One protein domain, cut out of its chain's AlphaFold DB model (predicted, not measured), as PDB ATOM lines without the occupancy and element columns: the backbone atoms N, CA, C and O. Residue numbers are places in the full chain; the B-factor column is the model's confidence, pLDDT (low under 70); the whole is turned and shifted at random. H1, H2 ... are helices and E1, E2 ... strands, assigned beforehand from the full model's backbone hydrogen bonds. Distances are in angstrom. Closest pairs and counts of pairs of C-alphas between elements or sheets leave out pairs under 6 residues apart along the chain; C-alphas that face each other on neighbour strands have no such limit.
ATOM      1  N   ASP A 714     111.753 158.839 203.701       88.31
ATOM      2  CA  ASP A 714     112.413 160.122 203.502       88.31
ATOM      3  C   ASP A 714     111.366 161.220 203.253       88.31
ATOM      4  O   ASP A 714     110.419 161.017 202.493       88.31
ATOM      5  N   VAL A 715     111.593 162.405 203.818       90.25
ATOM      6  CA  VAL A 715     110.758 163.602 203.605       90.25
ATOM      7  C   VAL A 715     111.534 164.783 203.011       90.25
ATOM      8  O   VAL A 715     110.941 165.831 202.789       90.25
ATOM      9  N   LEU A 716     112.842 164.639 202.757       94.12
ATOM     10  CA  LEU A 716     113.676 165.734 202.249       94.12
ATOM     11  C   LEU A 716     113.624 165.854 200.723       94.12
ATOM     12  O   LEU A 716     113.714 166.961 200.203       94.12
ATOM     13  N   PHE A 717     113.467 164.740 200.007       95.19
ATOM     14  CA  PHE A 717     113.382 164.719 198.547       95.19
ATOM     15  C   PHE A 717     111.935 164.491 198.090       95.19
ATOM     16  O   PHE A 717     111.201 163.704 198.699       95.19
ATOM     17  N   ASP A 718     111.536 165.097 196.968       94.38
ATOM     18  CA  ASP A 718     110.239 164.806 196.337       94.38
ATOM     19  C   ASP A 718     110.076 163.299 196.069       94.38
ATOM     20  O   ASP A 718     111.070 162.630 195.776       94.38
ATOM     21  N   PRO A 719     108.857 162.722 196.110       94.06
ATOM     22  CA  PRO A 719     108.675 161.275 195.986       94.06
ATOM     23  C   PRO A 719     109.330 160.661 194.739       94.06
ATOM     24  O   PRO A 719     110.028 159.653 194.852       94.06
ATOM     25  N   ALA A 720     109.197 161.306 193.576       92.50
ATOM     26  CA  ALA A 720     109.837 160.866 192.333       92.50
ATOM     27  C   ALA A 720     111.377 160.963 192.384       92.50
ATOM     28  O   ALA A 720     112.083 160.064 191.915       92.50
ATOM     29  N   GLN A 721     111.923 162.019 193.002       93.00
ATOM     30  CA  GLN A 721     113.370 162.139 193.178       93.00
ATOM     31  C   GLN A 721     113.889 161.101 194.183       93.00
ATOM     32  O   GLN A 721     114.840 160.388 193.883       93.00
ATOM     33  N   GLY A 722     113.231 160.927 195.329       94.81
ATOM     34  CA  GLY A 722     113.592 159.904 196.308       94.81
ATOM     35  C   GLY A 722     113.566 158.487 195.726       94.81
ATOM     36  O   GLY A 722     114.521 157.741 195.930       94.81
ATOM     37  N   LEU A 723     112.549 158.132 194.930       94.12
ATOM     38  CA  LEU A 723     112.492 156.842 194.227       94.12
ATOM     39  C   LEU A 723     113.671 156.655 193.255       94.12
ATOM     40  O   LEU A 723     114.336 155.620 193.297       94.12
ATOM     41  N   SER A 724     113.987 157.663 192.431       92.56
ATOM     42  CA  SER A 724     115.130 157.612 191.496       92.56
ATOM     43  C   SER A 724     116.512 157.653 192.175       92.56
ATOM     44  O   SER A 724     117.505 157.224 191.575       92.56
ATOM     45  N   LEU A 725     116.579 158.099 193.434       95.06
ATOM     46  CA  LEU A 725     117.758 158.013 194.303       95.06
ATOM     47  C   LEU A 725     117.826 156.713 195.127       95.06
ATOM     48  O   LEU A 725     118.843 156.453 195.766       95.06
ATOM     49  N   GLY A 726     116.782 155.879 195.109       93.75
ATOM     50  CA  GLY A 726     116.719 154.628 195.873       93.75
ATOM     51  C   GLY A 726     116.355 154.793 197.356       93.75
ATOM     52  O   GLY A 726     116.670 153.922 198.169       93.75
ATOM     53  N   LEU A 727     115.700 155.895 197.721       93.38
ATOM     54  CA  LEU A 727     115.146 156.130 199.055       93.38
ATOM     55  C   LEU A 727     113.798 155.422 199.242       93.38
ATOM     56  O   LEU A 727     113.078 155.152 198.279       93.38
ATOM     57  N   ARG A 728     113.444 155.147 200.503       91.75
ATOM     58  CA  ARG A 728     112.144 154.561 200.846       91.75
ATOM     59  C   ARG A 728     111.040 155.602 200.666       91.75
ATOM     60  O   ARG A 728     111.101 156.677 201.266       91.75
ATOM     61  N   LYS A 729     110.033 155.256 199.868       93.38
ATOM     62  CA  LYS A 729     108.796 156.020 199.632       93.38
ATOM     63  C   LYS A 729     107.614 155.035 199.591       93.38
ATOM     64  O   LYS A 729     107.854 153.834 199.441       93.38
ATOM     65  N   PRO A 730     106.353 155.478 199.723       93.12
ATOM     66  CA  PRO A 730     105.196 154.593 199.641       93.12
ATOM     67  C   PRO A 730     105.170 153.792 198.333       93.12
ATOM     68  O   PRO A 730     105.329 154.341 197.247       93.12
ATOM     69  N   THR A 731     104.941 152.486 198.439       90.81
ATOM     70  CA  THR A 731     104.884 151.529 197.316       90.81
ATOM     71  C   THR A 731     103.808 151.875 196.288       90.81
ATOM     72  O   THR A 731     103.992 151.603 195.110       90.81
ATOM     73  N   ALA A 732     102.735 152.556 196.702       91.94
ATOM     74  CA  ALA A 732     101.708 153.101 195.811       91.94
ATOM     75  C   ALA A 732     102.204 154.235 194.882       91.94
ATOM     76  O   ALA A 732     101.457 154.663 194.005       91.94
ATOM     77  N   LEU A 733     103.431 154.736 195.077       93.31
ATOM     78  CA  LEU A 733     104.084 155.732 194.219       93.31
ATOM     79  C   LEU A 733     105.164 155.121 193.306       93.31
ATOM     80  O   LEU A 733     105.747 155.844 192.501       93.31
ATOM     81  N   GLU A 734     105.460 153.822 193.429       92.75
ATOM     82  CA  GLU A 734     106.366 153.124 192.511       92.75
ATOM     83  C   GLU A 734     105.622 152.715 191.229       92.75
ATOM     84  O   GLU A 734     104.537 152.139 191.280       92.75
ATOM     85  N   ASP A 735     106.219 152.997 190.069       93.69
ATOM     86  CA  ASP A 735     105.669 152.595 188.777       93.69
ATOM     87  C   ASP A 735     105.852 151.087 188.512       93.69
ATOM     88  O   ASP A 735     106.773 150.438 189.019       93.69
ATOM     89  N   GLU A 736     104.984 150.510 187.677       94.19
ATOM     90  CA  GLU A 736     104.991 149.064 187.434       94.19
ATOM     91  C   GLU A 736     106.289 148.573 186.764       94.19
ATOM     92  O   GLU A 736     106.743 147.460 187.037       94.19
ATOM     93  N   GLN A 737     106.932 149.391 185.923       94.31
ATOM     94  CA  GLN A 737     108.172 149.011 185.243       94.31
ATOM     95  C   GLN A 737     109.332 148.903 186.245       94.31
ATOM     96  O   GLN A 737     110.065 147.908 186.221       94.31
ATOM     97  N   SER A 738     109.461 149.866 187.162       92.19
ATOM     98  CA  SER A 738     110.397 149.819 188.291       92.19
ATOM     99  C   SER A 738     110.112 148.630 189.208       92.19
ATOM    100  O   SER A 738     111.026 147.848 189.495       92.19
ATOM    101  N   ALA A 739     108.850 148.414 189.590       91.75
ATOM    102  CA  ALA A 739     108.461 147.296 190.448       91.75
ATOM    103  C   ALA A 739     108.802 145.935 189.811       91.75
ATOM    104  O   ALA A 739     109.401 145.068 190.458       91.75
ATOM    105  N   GLN A 740     108.495 145.744 188.522       94.56
ATOM    106  CA  GLN A 740     108.848 144.530 187.779       94.56
ATOM    107  C   GLN A 740     110.366 144.360 187.604       94.56
ATOM    108  O   GLN A 740     110.858 143.228 187.655       94.56
ATOM    109  N   TYR A 741     111.121 145.444 187.393       95.06
ATOM    110  CA  TYR A 741     112.583 145.413 187.284       95.06
ATOM    111  C   TYR A 741     113.225 144.943 188.595       95.06
ATOM    112  O   TYR A 741     113.951 143.945 188.617       95.06
ATOM    113  N   TRP A 742     112.884 145.595 189.710       92.50
ATOM    114  CA  TRP A 742     113.402 145.229 191.024       92.50
ATOM    115  C   TRP A 742     112.939 143.845 191.471       92.50
ATOM    116  O   TRP A 742     113.719 143.129 192.094       92.50
ATOM    117  N   LYS A 743     111.723 143.410 191.120       91.31
ATOM    118  CA  LYS A 743     111.270 142.035 191.370       91.31
ATOM    119  C   LYS A 743     112.189 141.002 190.704       91.31
ATOM    120  O   LYS A 743     112.672 140.107 191.390       91.31
ATOM    121  N   LYS A 744     112.507 141.166 189.412       94.94
ATOM    122  CA  LYS A 744     113.410 140.262 188.668       94.94
ATOM    123  C   LYS A 744     114.817 140.219 189.277       94.94
ATOM    124  O   LYS A 744     115.409 139.144 189.384       94.94
ATOM    125  N   LEU A 745     115.349 141.368 189.708       93.38
ATOM    126  CA  LEU A 745     116.646 141.430 190.390       93.38
ATOM    127  C   LEU A 745     116.626 140.723 191.749       93.38
ATOM    128  O   LEU A 745     117.534 139.941 192.026       93.38
ATOM    129  N   HIS A 746     115.597 140.949 192.572       89.94
ATOM    130  CA  HIS A 746     115.458 140.265 193.858       89.94
ATOM    131  C   HIS A 746     115.274 138.752 193.678       89.94
ATOM    132  O   HIS A 746     115.927 138.001 194.385       89.94
ATOM    133  N   GLU A 747     114.490 138.282 192.702       89.88
ATOM    134  CA  GLU A 747     114.330 136.847 192.405       89.88
ATOM    135  C   GLU A 747     115.660 136.185 191.988       89.88
ATOM    136  O   GLU A 747     116.024 135.128 192.514       89.88
ATOM    137  N   ARG A 748     116.435 136.833 191.104       93.06
ATOM    138  CA  ARG A 748     117.795 136.407 190.702       93.06
ATOM    139  C   ARG A 748     118.758 136.389 191.898       93.06
ATOM    140  O   ARG A 748     119.563 135.466 192.034       93.06
ATOM    141  N   ALA A 749     118.670 137.393 192.768       89.38
ATOM    142  CA  ALA A 749     119.499 137.512 193.961       89.38
ATOM    143  C   ALA A 749     119.153 136.446 195.013       89.38
ATOM    144  O   ALA A 749     120.055 135.761 195.487       89.38
ATOM    145  N   ASP A 750     117.870 136.227 195.312       85.81
ATOM    146  CA  ASP A 750     117.376 135.188 196.224       85.81
ATOM    147  C   ASP A 750     117.873 133.800 195.793       85.81
ATOM    148  O   ASP A 750     118.453 133.069 196.598       85.81
ATOM    149  N   GLN A 751     117.741 133.457 194.506       89.00
ATOM    150  CA  GLN A 751     118.271 132.203 193.954       89.00
ATOM    151  C   GLN A 751     119.784 132.072 194.184       89.00
ATOM    152  O   GLN A 751     120.265 131.011 194.597       89.00
ATOM    153  N   LYS A 752     120.548 133.152 193.971       89.25
ATOM    154  CA  LYS A 752     121.995 133.161 194.211       89.25
ATOM    155  C   LYS A 752     122.323 132.997 195.697       89.25
ATOM    156  O   LYS A 752     123.162 132.155 196.021       89.25
ATOM    157  N   ILE A 753     121.662 133.724 196.595       85.38
ATOM    158  CA  ILE A 753     121.900 133.646 198.042       85.38
ATOM    159  C   ILE A 753     121.525 132.261 198.592       85.38
ATOM    160  O   ILE A 753     122.338 131.648 199.281       85.38
ATOM    161  N   LEU A 754     120.380 131.690 198.204       85.31
ATOM    162  CA  LEU A 754     119.965 130.337 198.609       85.31
ATOM    163  C   LEU A 754     120.855 129.214 198.033       85.31
ATOM    164  O   LEU A 754     120.824 128.091 198.543       85.31
ATOM    165  N   SER A 755     121.656 129.499 196.995       87.94
ATOM    166  CA  SER A 755     122.697 128.591 196.480       87.94
ATOM    167  C   SER A 755     124.020 128.662 197.259       87.94
ATOM    168  O   SER A 755     124.757 127.677 197.301       87.94
ATOM    169  N   LEU A 756     124.318 129.811 197.879       85.88
ATOM    170  CA  LEU A 756     125.531 130.049 198.673       85.88
ATOM    171  C   LEU A 756     125.337 129.698 200.154       85.88
ATOM    172  O   LEU A 756     126.263 129.208 200.795       85.88
ATOM    173  N   LEU A 757     124.135 129.942 200.678       85.19
ATOM    174  CA  LEU A 757     123.752 129.781 202.078       85.19
ATOM    175  C   LEU A 757     122.438 128.979 202.179       85.19
ATOM    176  O   LEU A 757     121.396 129.551 202.509       85.19
ATOM    177  N   PRO A 758     122.431 127.654 201.911       84.69
ATOM    178  CA  PRO A 758     121.200 126.859 201.888       84.69
ATOM    179  C   PRO A 758     120.400 126.861 203.197       84.69
ATOM    180  O   PRO A 758     119.203 126.597 203.160       84.69
ATOM    181  N   ILE A 759     121.028 127.201 204.331       77.31
ATOM    182  CA  ILE A 759     120.364 127.389 205.631       77.31
ATOM    183  C   ILE A 759     119.277 128.482 205.596       77.31
ATOM    184  O   ILE A 759     118.285 128.381 206.307       77.31
ATOM    185  N   LEU A 760     119.407 129.494 204.726       79.25
ATOM    186  CA  LEU A 760     118.434 130.587 204.583       79.25
ATOM    187  C   LEU A 760     117.106 130.157 203.925       79.25
ATOM    188  O   LEU A 760     116.161 130.945 203.890       79.25
ATOM    189  N   LYS A 761     117.004 128.914 203.430       78.44
ATOM    190  CA  LYS A 761     115.740 128.338 202.935       78.44
ATOM    191  C   LYS A 761     114.694 128.211 204.041       78.44
ATOM    192  O   LYS A 761     113.518 128.430 203.775       78.44
ATOM    193  N   ASP A 762     115.145 127.932 205.263       72.81
ATOM    194  CA  ASP A 762     114.299 127.751 206.446       72.81
ATOM    195  C   ASP A 762     113.985 129.086 207.155       72.81
ATOM    196  O   ASP A 762     113.419 129.099 208.251       72.81
ATOM    197  N   SER A 763     114.363 130.223 206.555       72.25
ATOM    198  CA  SER A 763     114.009 131.540 207.082       72.25
ATOM    199  C   SER A 763     112.495 131.757 206.971       72.25
ATOM    200  O   SER A 763     111.954 131.629 205.866       72.25
ATOM    201  N   PRO A 764     111.800 132.153 208.054       64.56
ATOM    202  CA  PRO A 764     110.446 132.672 207.942       64.56
ATOM    203  C   PRO A 764     110.454 133.892 207.011       64.56
ATOM    204  O   PRO A 764     111.390 134.695 207.028       64.56
ATOM    205  N   GLY A 765     109.419 134.006 206.178       61.59
ATOM    206  CA  GLY A 765     109.208 135.184 205.338       61.59
ATOM    207  C   GLY A 765     108.775 136.414 206.151       61.59
ATOM    208  O   GLY A 765     108.484 136.289 207.347       61.59
ATOM    209  N   PRO A 766     108.695 137.596 205.514       61.59
ATOM    210  CA  PRO A 766     108.172 138.800 206.153       61.59
ATOM    211  C   PRO A 766     106.746 138.555 206.668       61.59
ATOM    212  O   PRO A 766     105.868 138.121 205.923       61.59
ATOM    213  N   ARG A 767     106.513 138.827 207.959       62.00
ATOM    214  CA  ARG A 767     105.209 138.616 208.621       62.00
ATOM    215  C   ARG A 767     104.175 139.695 208.290       62.00
ATOM    216  O   ARG A 767     102.984 139.488 208.505       62.00
ATOM    217  N   THR A 768     104.628 140.844 207.798       64.81
ATOM    218  CA  THR A 768     103.809 142.007 207.443       64.81
ATOM    219  C   THR A 768     104.417 142.708 206.237       64.81
ATOM    220  O   THR A 768     105.629 142.900 206.196       64.81
ATOM    221  N   THR A 769     103.583 143.147 205.298       68.19
ATOM    222  CA  THR A 769     103.984 144.061 204.222       68.19
ATOM    223  C   THR A 769     104.194 145.469 204.783       68.19
ATOM    224  O   THR A 769     103.272 146.034 205.374       68.19
ATOM    225  N   ASP A 770     105.377 146.050 204.596       74.88
ATOM    226  CA  ASP A 770     105.620 147.477 204.847       74.88
ATOM    227  C   ASP A 770     105.031 148.289 203.683       74.88
ATOM    228  O   ASP A 770     105.245 147.916 202.527       74.88
ATOM    229  N   PRO A 771     104.291 149.382 203.943       85.00
ATOM    230  CA  PRO A 771     103.839 150.279 202.885       85.00
ATOM    231  C   PRO A 771     104.980 150.930 202.085       85.00
ATOM    232  O   PRO A 771     104.705 151.428 200.997       85.00
ATOM    233  N   LEU A 772     106.227 150.952 202.576       88.75
ATOM    234  CA  LEU A 772     107.370 151.623 201.941       88.75
ATOM    235  C   LEU A 772     108.266 150.692 201.098       88.75
ATOM    236  O   LEU A 772     108.636 149.597 201.528       88.75
ATOM    237  N   THR A 773     108.739 151.182 199.948       90.25
ATOM    238  CA  THR A 773     109.780 150.534 199.126       90.25
ATOM    239  C   THR A 773     111.068 150.291 199.932       90.25
ATOM    240  O   THR A 773     111.377 151.066 200.840       90.25
ATOM    241  N   PRO A 774     111.855 149.231 199.662       86.44
ATOM    242  CA  PRO A 774     113.132 149.010 200.347       86.44
ATOM    243  C   PRO A 774     114.183 150.045 199.914       86.44
ATOM    244  O   PRO A 774     114.144 150.532 198.784       86.44
ATOM    245  N   TYR A 775     115.171 150.331 200.771       89.69
ATOM    246  CA  TYR A 775     116.338 151.126 200.366       89.69
ATOM    247  C   TYR A 775     117.071 150.440 199.204       89.69
ATOM    248  O   TYR A 775     117.469 149.277 199.304       89.69
ATOM    249  N   ARG A 776     117.299 151.186 198.122       92.38
ATOM    250  CA  ARG A 776     117.998 150.747 196.903       92.38
ATOM    251  C   ARG A 776     119.338 151.473 196.723       92.38
ATOM    252  O   ARG A 776     119.758 151.793 195.616       92.38
ATOM    253  N   LEU A 777     119.996 151.745 197.848       92.75
ATOM    254  CA  LEU A 777     121.292 152.411 197.931       92.75
ATOM    255  C   LEU A 777     122.421 151.372 197.972       92.75
ATOM    256  O   LEU A 777     122.441 150.502 198.849       92.75
ATOM    257  N   TYR A 778     123.406 151.485 197.082       93.12
ATOM    258  CA  TYR A 778     124.613 150.658 197.122       93.12
ATOM    259  C   TYR A 778     125.354 150.894 198.444       93.12
ATOM    260  O   TYR A 778     125.612 152.036 198.829       93.12
ATOM    261  N   ARG A 779     125.629 149.800 199.171       88.56
ATOM    262  CA  ARG A 779     126.163 149.791 200.551       88.56
ATOM    263  C   ARG A 779     125.340 150.602 201.575       88.56
ATOM    264  O   ARG A 779     125.873 150.969 202.613       88.56
ATOM    265  N   TYR A 780     124.054 150.863 201.312       90.19
ATOM    266  CA  TYR A 780     123.209 151.824 202.052       90.19
ATOM    267  C   TYR A 780     123.689 153.290 201.990       90.19
ATOM    268  O   TYR A 780     123.280 154.098 202.820       90.19
ATOM    269  N   MET A 781     124.526 153.644 201.002       93.69
ATOM    270  CA  MET A 781     125.186 154.954 200.909       93.69
ATOM    271  C   MET A 781     125.015 155.664 199.557       93.69
ATOM    272  O   MET A 781     124.788 156.871 199.544       93.69
ATOM    273  N   LEU A 782     125.127 154.956 198.421       95.75
ATOM    274  CA  LEU A 782     125.117 155.578 197.084       95.75
ATOM    275  C   LEU A 782     123.841 155.277 196.280       95.75
ATOM    276  O   LEU A 782     123.507 154.101 196.108       95.75
ATOM    277  N   PRO A 783     123.187 156.287 195.683       96.00
ATOM    278  CA  PRO A 783     122.217 156.088 194.608       96.00
ATOM    279  C   PRO A 783     122.855 155.399 193.395       96.00
ATOM    280  O   PRO A 783     123.856 155.881 192.861       96.00
ATOM    281  N   SER A 784     122.274 154.293 192.919       94.62
ATOM    282  CA  SER A 784     122.828 153.542 191.779       94.62
ATOM    283  C   SER A 784     122.783 154.319 190.461       94.62
ATOM    284  O   SER A 784     123.667 154.169 189.621       94.62
ATOM    285  N   SER A 785     121.783 155.190 190.305       92.94
ATOM    286  CA  SER A 785     121.632 156.144 189.204       92.94
ATOM    287  C   SER A 785     122.823 157.104 189.097       92.94
ATOM    288  O   SER A 785     123.406 157.238 188.024       92.94
ATOM    289  N   LEU A 786     123.220 157.721 190.214       94.56
ATOM    290  CA  LEU A 786     124.355 158.649 190.271       94.56
ATOM    291  C   LEU A 786     125.696 157.914 190.161       94.56
ATOM    292  O   LEU A 786     126.558 158.317 189.382       94.56
ATOM    293  N   ALA A 787     125.852 156.789 190.866       94.62
ATOM    294  CA  ALA A 787     127.081 156.000 190.838       94.62
ATOM    295  C   ALA A 787     127.409 155.457 189.431       94.62
ATOM    296  O   ALA A 787     128.559 155.555 189.001       94.62
ATOM    297  N   ALA A 788     126.411 154.980 188.675       95.31
ATOM    298  CA  ALA A 788     126.590 154.553 187.281       95.31
ATOM    299  C   ALA A 788     126.962 155.712 186.333       95.31
ATOM    300  O   ALA A 788     127.668 155.502 185.349       95.31
ATOM    301  N   ALA A 789     126.528 156.938 186.637       94.00
ATOM    302  CA  ALA A 789     126.930 158.148 185.917       94.00
ATOM    303  C   ALA A 789     128.311 158.691 186.351       94.00
ATOM    304  O   ALA A 789     128.761 159.705 185.819       94.00
ATOM    305  N   ASN A 790     128.981 158.045 187.322       92.50
ATOM    306  CA  ASN A 790     130.161 158.563 188.032       92.50
ATOM    307  C   ASN A 790     129.918 159.958 188.663       92.50
ATOM    308  O   ASN A 790     130.852 160.738 188.857       92.50
ATOM    309  N   ASP A 791     128.665 160.268 189.012       93.94
ATOM    310  CA  ASP A 791     128.312 161.465 189.770       93.94
ATOM    311  C   ASP A 791     128.645 161.250 191.256       93.94
ATOM    312  O   ASP A 791     128.146 160.339 191.923       93.94
ATOM    313  N   ARG A 792     129.525 162.117 191.760       94.94
ATOM    314  CA  ARG A 792     130.111 162.095 193.105       94.94
ATOM    315  C   ARG A 792     129.655 163.290 193.945       94.94
ATOM    316  O   ARG A 792     130.413 163.798 194.762       94.94
ATOM    317  N   SER A 793     128.426 163.755 193.721       95.88
ATOM    318  CA  SER A 793     127.822 164.884 194.442       95.88
ATOM    319  C   SER A 793     126.918 164.494 195.618       95.88
ATOM    320  O   SER A 793     126.506 165.388 196.349       95.88
ATOM    321  N   LEU A 794     126.580 163.214 195.826       96.75
ATOM    322  CA  LEU A 794     125.652 162.794 196.891       96.75
ATOM    323  C   LEU A 794     126.051 161.474 197.567       96.75
ATOM    324  O   LEU A 794     126.316 160.478 196.894       96.75
ATOM    325  N   VAL A 795     126.010 161.467 198.903       97.00
ATOM    326  CA  VAL A 795     126.114 160.281 199.773       97.00
ATOM    327  C   VAL A 795     125.064 160.341 200.891       97.00
ATOM    328  O   VAL A 795     124.801 161.405 201.449       97.00
ATOM    329  N   PHE A 796     124.523 159.184 201.276       95.50
ATOM    330  CA  PHE A 796     123.733 158.991 202.498       95.50
ATOM    331  C   PHE A 796     124.565 158.297 203.592       95.50
ATOM    332  O   PHE A 796     125.315 157.366 203.303       95.50
ATOM    333  N   LEU A 797     124.426 158.729 204.851       93.38
ATOM    334  CA  LEU A 797     125.102 158.162 206.028       93.38
ATOM    335  C   LEU A 797     124.111 157.871 207.167       93.38
ATOM    336  O   LEU A 797     123.054 158.488 207.283       93.38
ATOM    337  N   GLY A 798     124.456 156.914 208.037       85.25
ATOM    338  CA  GLY A 798     123.634 156.539 209.203       85.25
ATOM    339  C   GLY A 798     122.357 155.745 208.881       85.25
ATOM    340  O   GLY A 798     121.551 155.488 209.775       85.25
ATOM    341  N   TYR A 799     122.156 155.344 207.621       84.94
ATOM    342  CA  TYR A 799     120.969 154.594 207.182       84.94
ATOM    343  C   TYR A 799     121.075 153.077 207.457       84.94
ATOM    344  O   TYR A 799     120.066 152.371 207.433       84.94
ATOM    345  N   LEU A 800     122.267 152.575 207.798       79.69
ATOM    346  CA  LEU A 800     122.502 151.217 208.299       79.69
ATOM    347  C   LEU A 800     122.665 151.239 209.830       79.69
ATOM    348  O   LEU A 800     123.451 152.020 210.357       79.69
ATOM    349  N   ILE A 801     121.934 150.369 210.533       71.44
ATOM    350  CA  ILE A 801     121.916 150.261 212.004       71.44
ATOM    351  C   ILE A 801     122.777 149.070 212.442       71.44
ATOM    352  O   ILE A 801     122.753 148.025 211.786       71.44
ATOM    353  N   SER A 802     123.522 149.199 213.549       74.31
ATOM    354  CA  SER A 802     124.247 148.071 214.153       74.31
ATOM    355  C   SER A 802     124.735 148.334 215.588       74.31
ATOM    356  O   SER A 802     124.883 149.488 215.984       74.31
ATOM    357  N   ILE A 803     125.075 147.279 216.343       68.56
ATOM    358  CA  ILE A 803     125.565 147.358 217.742       68.56
ATOM    359  C   ILE A 803     126.753 148.330 217.888       68.56
ATOM    360  O   ILE A 803     126.827 149.090 218.847       68.56
ATOM    361  N   GLN A 804     127.673 148.334 216.919       75.19
ATOM    362  CA  GLN A 804     128.836 149.234 216.861       75.19
ATOM    363  C   GLN A 804     128.595 150.377 215.858       75.19
ATOM    364  O   GLN A 804     129.358 150.554 214.905       75.19
ATOM    365  N   THR A 805     127.505 151.136 216.038       78.56
ATOM    366  CA  THR A 805     127.132 152.244 215.130       78.56
ATOM    367  C   THR A 805     128.250 153.290 214.992       78.56
ATOM    368  O   THR A 805     128.432 153.817 213.906       78.56
ATOM    369  N   HIS A 806     129.068 153.517 216.024       83.00
ATOM    370  CA  HIS A 806     130.155 154.511 216.022       83.00
ATOM    371  C   HIS A 806     131.253 154.185 215.000       83.00
ATOM    372  O   HIS A 806     131.489 154.965 214.078       83.00
ATOM    373  N   ILE A 807     131.829 152.980 215.081       83.94
ATOM    374  CA  ILE A 807     132.820 152.474 214.116       83.94
ATOM    375  C   ILE A 807     132.218 152.407 212.702       83.94
ATOM    376  O   ILE A 807     132.895 152.693 211.715       83.94
ATOM    377  N   LEU A 808     130.932 152.055 212.576       85.81
ATOM    378  CA  LEU A 808     130.243 152.047 211.284       85.81
ATOM    379  C   LEU A 808     130.105 153.463 210.694       85.81
ATOM    380  O   LEU A 808     130.351 153.644 209.502       85.81
ATOM    381  N   SER A 809     129.744 154.461 211.501       88.88
ATOM    382  CA  SER A 809     129.667 155.870 211.098       88.88
ATOM    383  C   SER A 809     131.034 156.420 210.687       88.88
ATOM    384  O   SER A 809     131.136 157.061 209.647       88.88
ATOM    385  N   GLU A 810     132.087 156.111 211.442       91.25
ATOM    386  CA  GLU A 810     133.468 156.510 211.148       91.25
ATOM    387  C   GLU A 810     133.967 155.917 209.819       91.25
ATOM    388  O   GLU A 810     134.364 156.645 208.909       91.25
ATOM    389  N   VAL A 811     133.867 154.593 209.653       91.25
ATOM    390  CA  VAL A 811     134.319 153.901 208.433       91.25
ATOM    391  C   VAL A 811     133.481 154.294 207.210       91.25
ATOM    392  O   VAL A 811     134.029 154.434 206.115       91.25
ATOM    393  N   SER A 812     132.170 154.513 207.367       92.69
ATOM    394  CA  SER A 812     131.325 154.987 206.259       92.69
ATOM    395  C   SER A 812     131.585 156.452 205.899       92.69
ATOM    396  O   SER A 812     131.579 156.769 204.712       92.69
ATOM    397  N   ALA A 813     131.912 157.325 206.857       94.31
ATOM    398  CA  ALA A 813     132.351 158.691 206.569       94.31
ATOM    399  C   ALA A 813     133.686 158.712 205.799       94.31
ATOM    400  O   ALA A 813     133.785 159.380 204.771       94.31
ATOM    401  N   LEU A 814     134.682 157.924 206.219       95.38
ATOM    402  CA  LEU A 814     135.959 157.798 205.498       95.38
ATOM    403  C   LEU A 814     135.757 157.271 204.064       95.38
ATOM    404  O   LEU A 814     136.282 157.844 203.109       95.38
ATOM    405  N   TRP A 815     134.941 156.226 203.891       95.56
ATOM    406  CA  TRP A 815     134.600 155.689 202.567       95.56
ATOM    407  C   TRP A 815     133.852 156.715 201.699       95.56
ATOM    408  O   TRP A 815     134.117 156.821 200.501       95.56
ATOM    409  N   ALA A 816     132.954 157.506 202.297       96.31
ATOM    410  CA  ALA A 816     132.222 158.571 201.617       96.31
ATOM    411  C   ALA A 816     133.151 159.665 201.081       96.31
ATOM    412  O   ALA A 816     133.036 160.025 199.913       96.31
ATOM    413  N   ILE A 817     134.103 160.153 201.885       96.88
ATOM    414  CA  ILE A 817     135.083 161.156 201.436       96.88
ATOM    415  C   ILE A 817     135.954 160.595 200.302       96.88
ATOM    416  O   ILE A 817     136.133 161.263 199.285       96.88
ATOM    417  N   CYS A 818     136.408 159.341 200.399       96.81
ATOM    418  CA  CYS A 818     137.134 158.679 199.309       96.81
ATOM    419  C   CYS A 818     136.329 158.601 197.996       96.81
ATOM    420  O   CYS A 818     136.914 158.747 196.918       96.81
ATOM    421  N   TRP A 819     135.006 158.403 198.066       95.31
ATOM    422  CA  TRP A 819     134.119 158.423 196.897       95.31
ATOM    423  C   TRP A 819     133.947 159.839 196.334       95.31
ATOM    424  O   TRP A 819     134.197 160.055 195.145       95.31
ATOM    425  N   LEU A 820     133.552 160.792 197.186       96.31
ATOM    426  CA  LEU A 820     133.247 162.183 196.831       96.31
ATOM    427  C   LEU A 820     134.470 162.903 196.236       96.31
ATOM    428  O   LEU A 820     134.362 163.563 195.202       96.31
ATOM    429  N   GLU A 821     135.647 162.738 196.845       96.44
ATOM    430  CA  GLU A 821     136.905 163.362 196.404       96.44
ATOM    431  C   GLU A 821     137.709 162.510 195.404       96.44
ATOM    432  O   GLU A 821     138.742 162.954 194.915       96.44
ATOM    433  N   ASN A 822     137.232 161.307 195.052       95.19
ATOM    434  CA  ASN A 822     137.902 160.377 194.129       95.19
ATOM    435  C   ASN A 822     139.371 160.074 194.508       95.19
ATOM    436  O   ASN A 822     140.259 160.052 193.658       95.19
ATOM    437  N   LEU A 823     139.624 159.835 195.799       96.12
ATOM    438  CA  LEU A 823     140.978 159.620 196.330       96.12
ATOM    439  C   LEU A 823     141.541 158.230 195.995       96.12
ATOM    440  O   LEU A 823     142.752 158.062 195.885       96.12
ATOM    441  N   VAL A 824     140.664 157.233 195.856       93.75
ATOM    442  CA  VAL A 824     140.995 155.823 195.589       93.75
ATOM    443  C   VAL A 824     139.902 155.163 194.744       93.75
ATOM    444  O   VAL A 824     138.745 155.591 194.770       93.75
ATOM    445  N   ASP A 825     140.242 154.089 194.025       91.69
ATOM    446  CA  ASP A 825     139.230 153.207 193.433       91.69
ATOM    447  C   ASP A 825     138.603 152.337 194.536       91.69
ATOM    448  O   ASP A 825     139.278 151.559 195.207       91.69
ATOM    449  N   LEU A 826     137.294 152.495 194.735       90.75
ATOM    450  CA  LEU A 826     136.515 151.786 195.751       90.75
ATOM    451  C   LEU A 826     135.851 150.503 195.217       90.75
ATOM    452  O   LEU A 826     135.074 149.873 195.940       90.75
ATOM    453  N   GLY A 827     136.123 150.121 193.963       91.62
ATOM    454  CA  GLY A 827     135.575 148.915 193.336       91.62
ATOM    455  C   GLY A 827     134.066 148.982 193.082       91.62
ATOM    456  O   GLY A 827     133.391 147.952 193.081       91.62
ATOM    457  N   VAL A 828     133.512 150.189 192.912       92.62
ATOM    458  CA  VAL A 828     132.090 150.383 192.589       92.62
ATOM    459  C   VAL A 828     131.838 149.898 191.150       92.62
ATOM    460  O   VAL A 828     132.552 150.335 190.242       92.62
ATOM    461  N   PRO A 829     130.857 149.003 190.899       93.88
ATOM    462  CA  PRO A 829     130.563 148.537 189.545       93.88
ATOM    463  C   PRO A 829     130.176 149.693 188.614       93.88
ATOM    464  O   PRO A 829     129.516 150.636 189.034       93.88
ATOM    465  N   LYS A 830     130.579 149.622 187.340       90.44
ATOM    466  CA  LYS A 830     130.383 150.726 186.378       90.44
ATOM    467  C   LYS A 830     129.022 150.712 185.677       90.44
ATOM    468  O   LYS A 830     128.609 151.744 185.162       90.44
ATOM    469  N   SER A 831     128.334 149.568 185.620       95.88
ATOM    470  CA  SER A 831     126.997 149.477 185.021       95.88
ATOM    471  C   SER A 831     125.915 149.618 186.092       95.88
ATOM    472  O   SER A 831     126.062 149.109 187.204       95.88
ATOM    473  N   LYS A 832     124.798 150.276 185.755       94.38
ATOM    474  CA  LYS A 832     123.675 150.420 186.693       94.38
ATOM    475  C   LYS A 832     123.073 149.065 187.084       94.38
ATOM    476  O   LYS A 832     122.739 148.888 188.249       94.38
ATOM    477  N   GLU A 833     122.989 148.106 186.153       95.50
ATOM    478  CA  GLU A 833     122.451 146.768 186.444       95.50
ATOM    479  C   GLU A 833     123.330 146.006 187.445       95.50
ATOM    480  O   GLU A 833     122.795 145.379 188.356       95.50
ATOM    481  N   ASP A 834     124.660 146.098 187.342       95.69
ATOM    482  CA  ASP A 834     125.554 145.458 188.314       95.69
ATOM    483  C   ASP A 834     125.408 146.093 189.704       95.69
ATOM    484  O   ASP A 834     125.310 145.373 190.698       95.69
ATOM    485  N   ILE A 835     125.324 147.429 189.793       95.88
ATOM    486  CA  ILE A 835     125.090 148.128 191.069       95.88
ATOM    487  C   ILE A 835     123.728 147.730 191.663       95.88
ATOM    488  O   ILE A 835     123.652 147.389 192.845       95.88
ATOM    489  N   ASP A 836     122.661 147.740 190.859       96.06
ATOM    490  CA  ASP A 836     121.314 147.357 191.294       96.06
ATOM    491  C   ASP A 836     121.243 145.871 191.688       96.06
ATOM    492  O   ASP A 836     120.522 145.508 192.618       96.06
ATOM    493  N   TYR A 837     122.026 144.997 191.048       94.88
ATOM    494  CA  TYR A 837     122.126 143.588 191.422       94.88
ATOM    495  C   TYR A 837     122.941 143.369 192.709       94.88
ATOM    496  O   TYR A 837     122.576 142.514 193.520       94.88
ATOM    497  N   GLU A 838     123.992 144.157 192.969       91.00
ATOM    498  CA  GLU A 838     124.648 144.191 194.284       91.00
ATOM    499  C   GLU A 838     123.672 144.648 195.381       91.00
ATOM    500  O   GLU A 838     123.560 143.993 196.419       91.00
ATOM    501  N   VAL A 839     122.895 145.707 195.128       91.56
ATOM    502  CA  VAL A 839     121.815 146.172 196.015       91.56
ATOM    503  C   VAL A 839     120.780 145.069 196.259       91.56
ATOM    504  O   VAL A 839     120.450 144.778 197.410       91.56
ATOM    505  N   ALA A 840     120.311 144.396 195.206       90.31
ATOM    506  CA  ALA A 840     119.342 143.311 195.318       90.31
ATOM    507  C   ALA A 840     119.890 142.112 196.112       90.31
ATOM    508  O   ALA A 840     119.154 141.538 196.908       90.31
ATOM    509  N   LYS A 841     121.179 141.762 195.979       86.62
ATOM    510  CA  LYS A 841     121.837 140.737 196.819       86.62
ATOM    511  C   LYS A 841     121.968 141.145 198.284       86.62
ATOM    512  O   LYS A 841     121.859 140.282 199.149       86.62
ATOM    513  N   VAL A 842     122.193 142.427 198.569       80.81
ATOM    514  CA  VAL A 842     122.268 142.958 199.942       80.81
ATOM    515  C   VAL A 842     120.880 143.085 200.593       80.81
ATOM    516  O   VAL A 842     120.788 143.082 201.819       80.81
ATOM    517  N   ASN A 843     119.804 143.128 199.801       77.12
ATOM    518  CA  ASN A 843     118.416 143.075 200.277       77.12
ATOM    519  C   ASN A 843     117.793 141.656 200.248       77.12
ATOM    520  O   ASN A 843     116.807 141.422 200.941       77.12
ATOM    521  N   ALA A 844     118.342 140.702 199.487       70.00
ATOM    522  CA  ALA A 844     117.805 139.342 199.339       70.00
ATOM    523  C   ALA A 844     117.749 138.570 200.671       70.00
ATOM    524  O   ALA A 844     118.685 138.618 201.470       70.00
ATOM    525  N   ARG A 845     116.643 137.848 200.909       60.38
ATOM    526  CA  ARG A 845     116.269 137.172 202.177       60.38
ATOM    527  C   ARG A 845     116.333 137.993 203.479       60.38
ATOM    528  O   ARG A 845     115.939 137.468 204.519       60.38
ATOM    529  N   ILE A 846     116.745 139.258 203.455       50.84
ATOM    530  CA  ILE A 846     116.406 140.215 204.510       50.84
ATOM    531  C   ILE A 846     114.932 140.586 204.361       50.84
ATOM    532  O   ILE A 846     114.401 140.625 203.254       50.84
ATOM    533  N   ASP A 847     114.272 140.841 205.489       42.78
ATOM    534  CA  ASP A 847     112.927 141.405 205.524       42.78
ATOM    535  C   ASP A 847     112.926 142.760 204.780       42.78
ATOM    536  O   ASP A 847     113.489 143.727 205.304       42.78
ATOM    537  N   PRO A 848     112.322 142.881 203.575       33.09
ATOM    538  CA  PRO A 848     112.305 144.145 202.831       33.09
ATOM    539  C   PRO A 848     111.448 145.208 203.532       33.09
ATOM    540  O   PRO A 848     111.451 146.372 203.135       33.09
ATOM    541  N   CYS A 849     110.692 144.774 204.544       35.25
ATOM    542  CA  CYS A 849     109.644 145.485 205.249       35.25
ATOM    543  C   CYS A 849     110.074 145.910 206.670       35.25
ATOM    544  O   CYS A 849     109.233 146.277 207.495       35.25
ATOM    545  N   ALA A 850     111.378 145.878 206.973       33.47
ATOM    546  CA  ALA A 850     111.921 146.327 208.251       33.47
ATOM    547  C   ALA A 850     113.230 147.130 208.093       33.47
ATOM    548  O   ALA A 850     114.121 146.716 207.347       33.47
ATOM    549  N   PRO A 851     113.431 148.229 208.856       33.19
ATOM    550  CA  PRO A 851     114.778 148.748 209.082       33.19
ATOM    551  C   PRO A 851     115.626 147.658 209.771       33.19
ATOM    552  O   PRO A 851     115.080 146.877 210.560       33.19
ATOM    553  N   PRO A 852     116.941 147.567 209.499       37.28
ATOM    554  CA  PRO A 852     117.736 146.369 209.786       37.28
ATOM    555  C   PRO A 852     117.947 146.111 211.288       37.28
ATOM    556  O   PRO A 852     118.942 146.525 211.873       37.28
ATOM    557  N   LYS A 853     117.009 145.375 211.901       33.28
ATOM    558  CA  LYS A 853     117.048 144.897 213.298       33.28
ATOM    559  C   LYS A 853     117.614 143.476 213.452       33.28
ATOM    560  O   LYS A 853     117.854 143.023 214.567       33.28
ATOM    561  N   THR A 854     117.834 142.761 212.348       33.81
ATOM    562  CA  THR A 854     118.374 141.390 212.304       33.81
ATOM    563  C   THR A 854     119.904 141.373 212.388       33.81
ATOM    564  O   THR A 854     120.615 140.984 211.460       33.81
ATOM    565  N   GLU A 855     120.433 141.765 213.548       35.44
ATOM    566  CA  GLU A 855     121.876 141.853 213.826       35.44
ATOM    567  C   GLU A 855     122.625 140.520 213.621       35.44
ATOM    568  O   GLU A 855     123.809 140.515 213.291       35.44
ATOM    569  N   MET A 856     121.941 139.374 213.747       29.70
ATOM    570  CA  MET A 856     122.528 138.042 213.525       29.70
ATOM    571  C   MET A 856     122.699 137.643 212.046       29.70
ATOM    572  O   MET A 856     123.395 136.669 211.773       29.70
ATOM    573  N   LEU A 857     122.147 138.414 211.099       31.89
ATOM    574  CA  LEU A 857     122.401 138.277 209.652       31.89
ATOM    575  C   LEU A 857     123.383 139.337 209.111       31.89
ATOM    576  O   LEU A 857     123.705 139.332 207.925       31.89
ATOM    577  N   ARG A 858     123.844 140.277 209.953       36.38
ATOM    578  CA  ARG A 858     124.675 141.432 209.549       36.38
ATOM    579  C   ARG A 858     125.899 141.662 210.451       36.38
ATOM    580  O   ARG A 858     126.429 142.769 210.506       36.38
ATOM    581  N   ALA A 859     126.360 140.634 211.165       26.42
ATOM    582  CA  ALA A 859     127.409 140.761 212.177       26.42
ATOM    583  C   ALA A 859     128.836 140.896 211.591       26.42
ATOM    584  O   ALA A 859     129.600 139.940 211.577       26.42
ATOM    585  N   PHE A 860     129.190 142.125 211.204       27.47
ATOM    586  CA  PHE A 860     130.543 142.706 211.212       27.47
ATOM    587  C   PHE A 860     131.719 141.959 210.551       27.47
ATOM    588  O   PHE A 860     132.473 141.234 211.199       27.47
ATOM    589  N   ALA A 861     132.051 142.399 209.332       25.25
ATOM    590  CA  ALA A 861     133.422 142.382 208.819       25.25
ATOM    591  C   ALA A 861     133.807 143.762 208.231       25.25
ATOM    592  O   ALA A 861     133.685 143.966 207.023       25.25
ATOM    593  N   PRO A 862     134.311 144.722 209.041       30.19
ATOM    594  CA  PRO A 862     134.800 146.011 208.526       30.19
ATOM    595  C   PRO A 862     135.878 145.853 207.439       30.19
ATOM    596  O   PRO A 862     135.914 146.615 206.478       30.19
ATOM    597  N   GLY A 863     136.699 144.798 207.538       27.94
ATOM    598  CA  GLY A 863     137.751 144.453 206.573       27.94
ATOM    599  C   GLY A 863     137.280 143.931 205.207       27.94
ATOM    600  O   GLY A 863     138.117 143.473 204.438       27.94
ATOM    601  N   HIS A 864     135.977 143.961 204.900       33.06
ATOM    602  CA  HIS A 864     135.437 143.661 203.562       33.06
ATOM    603  C   HIS A 864     134.622 144.820 202.954       33.06
ATOM    604  O   HIS A 864     134.057 144.677 201.873       33.06
ATOM    605  N   LEU A 865     134.602 145.995 203.601       30.77
ATOM    606  CA  LEU A 865     134.176 147.252 202.962       30.77
ATOM    607  C   LEU A 865     135.342 147.990 202.278       30.77
ATOM    608  O   LEU A 865     135.106 148.913 201.499       30.77
ATOM    609  N   LEU A 866     136.579 147.561 202.514       25.17
ATOM    610  CA  LEU A 866     137.775 148.040 201.826       25.17
ATOM    611  C   LEU A 866     138.222 147.008 200.770       25.17
ATOM    612  O   LEU A 866     138.043 145.807 200.996       25.17
ATOM    613  N   PRO A 867     138.828 147.443 199.649       23.86
ATOM    614  CA  PRO A 867     139.818 146.639 198.929       23.86
ATOM    615  C   PRO A 867     140.986 146.232 199.853       23.86
ATOM    616  O   PRO A 867     141.089 146.730 200.976       23.86
ATOM    617  N   GLN A 868     141.846 145.317 199.390       25.81
ATOM    618  CA  GLN A 868     143.094 144.969 200.092       25.81
ATOM    619  C   GLN A 868     144.116 146.108 200.051       25.81
ATOM    620  O   GLN A 868     144.163 146.796 199.008       25.81
TER     621      GLN A 868
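What this domain is: This is residues 714 to 868 of the 868 residues of the protein "Predicted protein" of Hypocrea jecorina (strain QM6a) (UniProt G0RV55). The helix H6, near the middle, crosses the longest helix, H2, which lines one side, and its first turns meet the short H4, on which H1 packs in turn; on the other side H5 has the short strand E1 next to it. Two long stretches hold no named element: residues 763 to 783, between H3 and H4, whose C-alphas lie 4 to 21 A from the mean of all C-alphas, and residues 844 to 868, after H6, whose C-alphas lie 10 to 22 A from it. The printed part has 155 residues in the order H1 H2 H3 H4 E1 H5 H6, mostly helix, with under half of the residues in named elements. It is compact, with a radius of gyration of the C-alphas of 15.5 A and spans of 41 by 34 by 27 A.

How they stand to each other: Start at H1, residues 719 to 725; it touches H4, residues 784 to 788, closest at the C-alphas of Leu 725 and Ser 785, 6.7 A. H2, residues 736 to 756, touches H6, residues 832 to 843, the same way at a steep tilt of 60 degrees, closest at C-alphas 749 and 841, 4.9 A. H3, residues 758 to 762, is close to H2 but not clearly touching, with C-alphas 754 and 760 closest at 6.2 A. H4 touches H6 at residues 832 to 836 alone, closest at C-alphas 788 and 832, 5.1 A. E1, residues 794 to 796, pairs with no named strand; its closest C-alpha to H5, residues 805 to 820, is that of Val 795, 6.6 A from Ala 816. Each O i to N i+4 pair is within hydrogen-bond range in H1, H2, H4, H5 and H6; H3 has 0 of 1, but 2 of 2 O i to N i+3 pairs.

Where its parts are: Find C-alpha 719 at (108.675, 161.275, 195.986), where H1 begins. H2 runs 30.2 A from (104.991, 149.064, 187.434), H5 21.7 A, and H6 16.3 A to C-alpha 843 at (118.416, 143.075, 200.277).

The domain as a whole: C-alphas 762 and 821, the farthest apart, are 43.4 A apart. The printed part has no cut; the links H3 to H4 and H5 to H6 are long. Look for pLDDT under 70 at residues 764 to 769, 803 and 845 to 868.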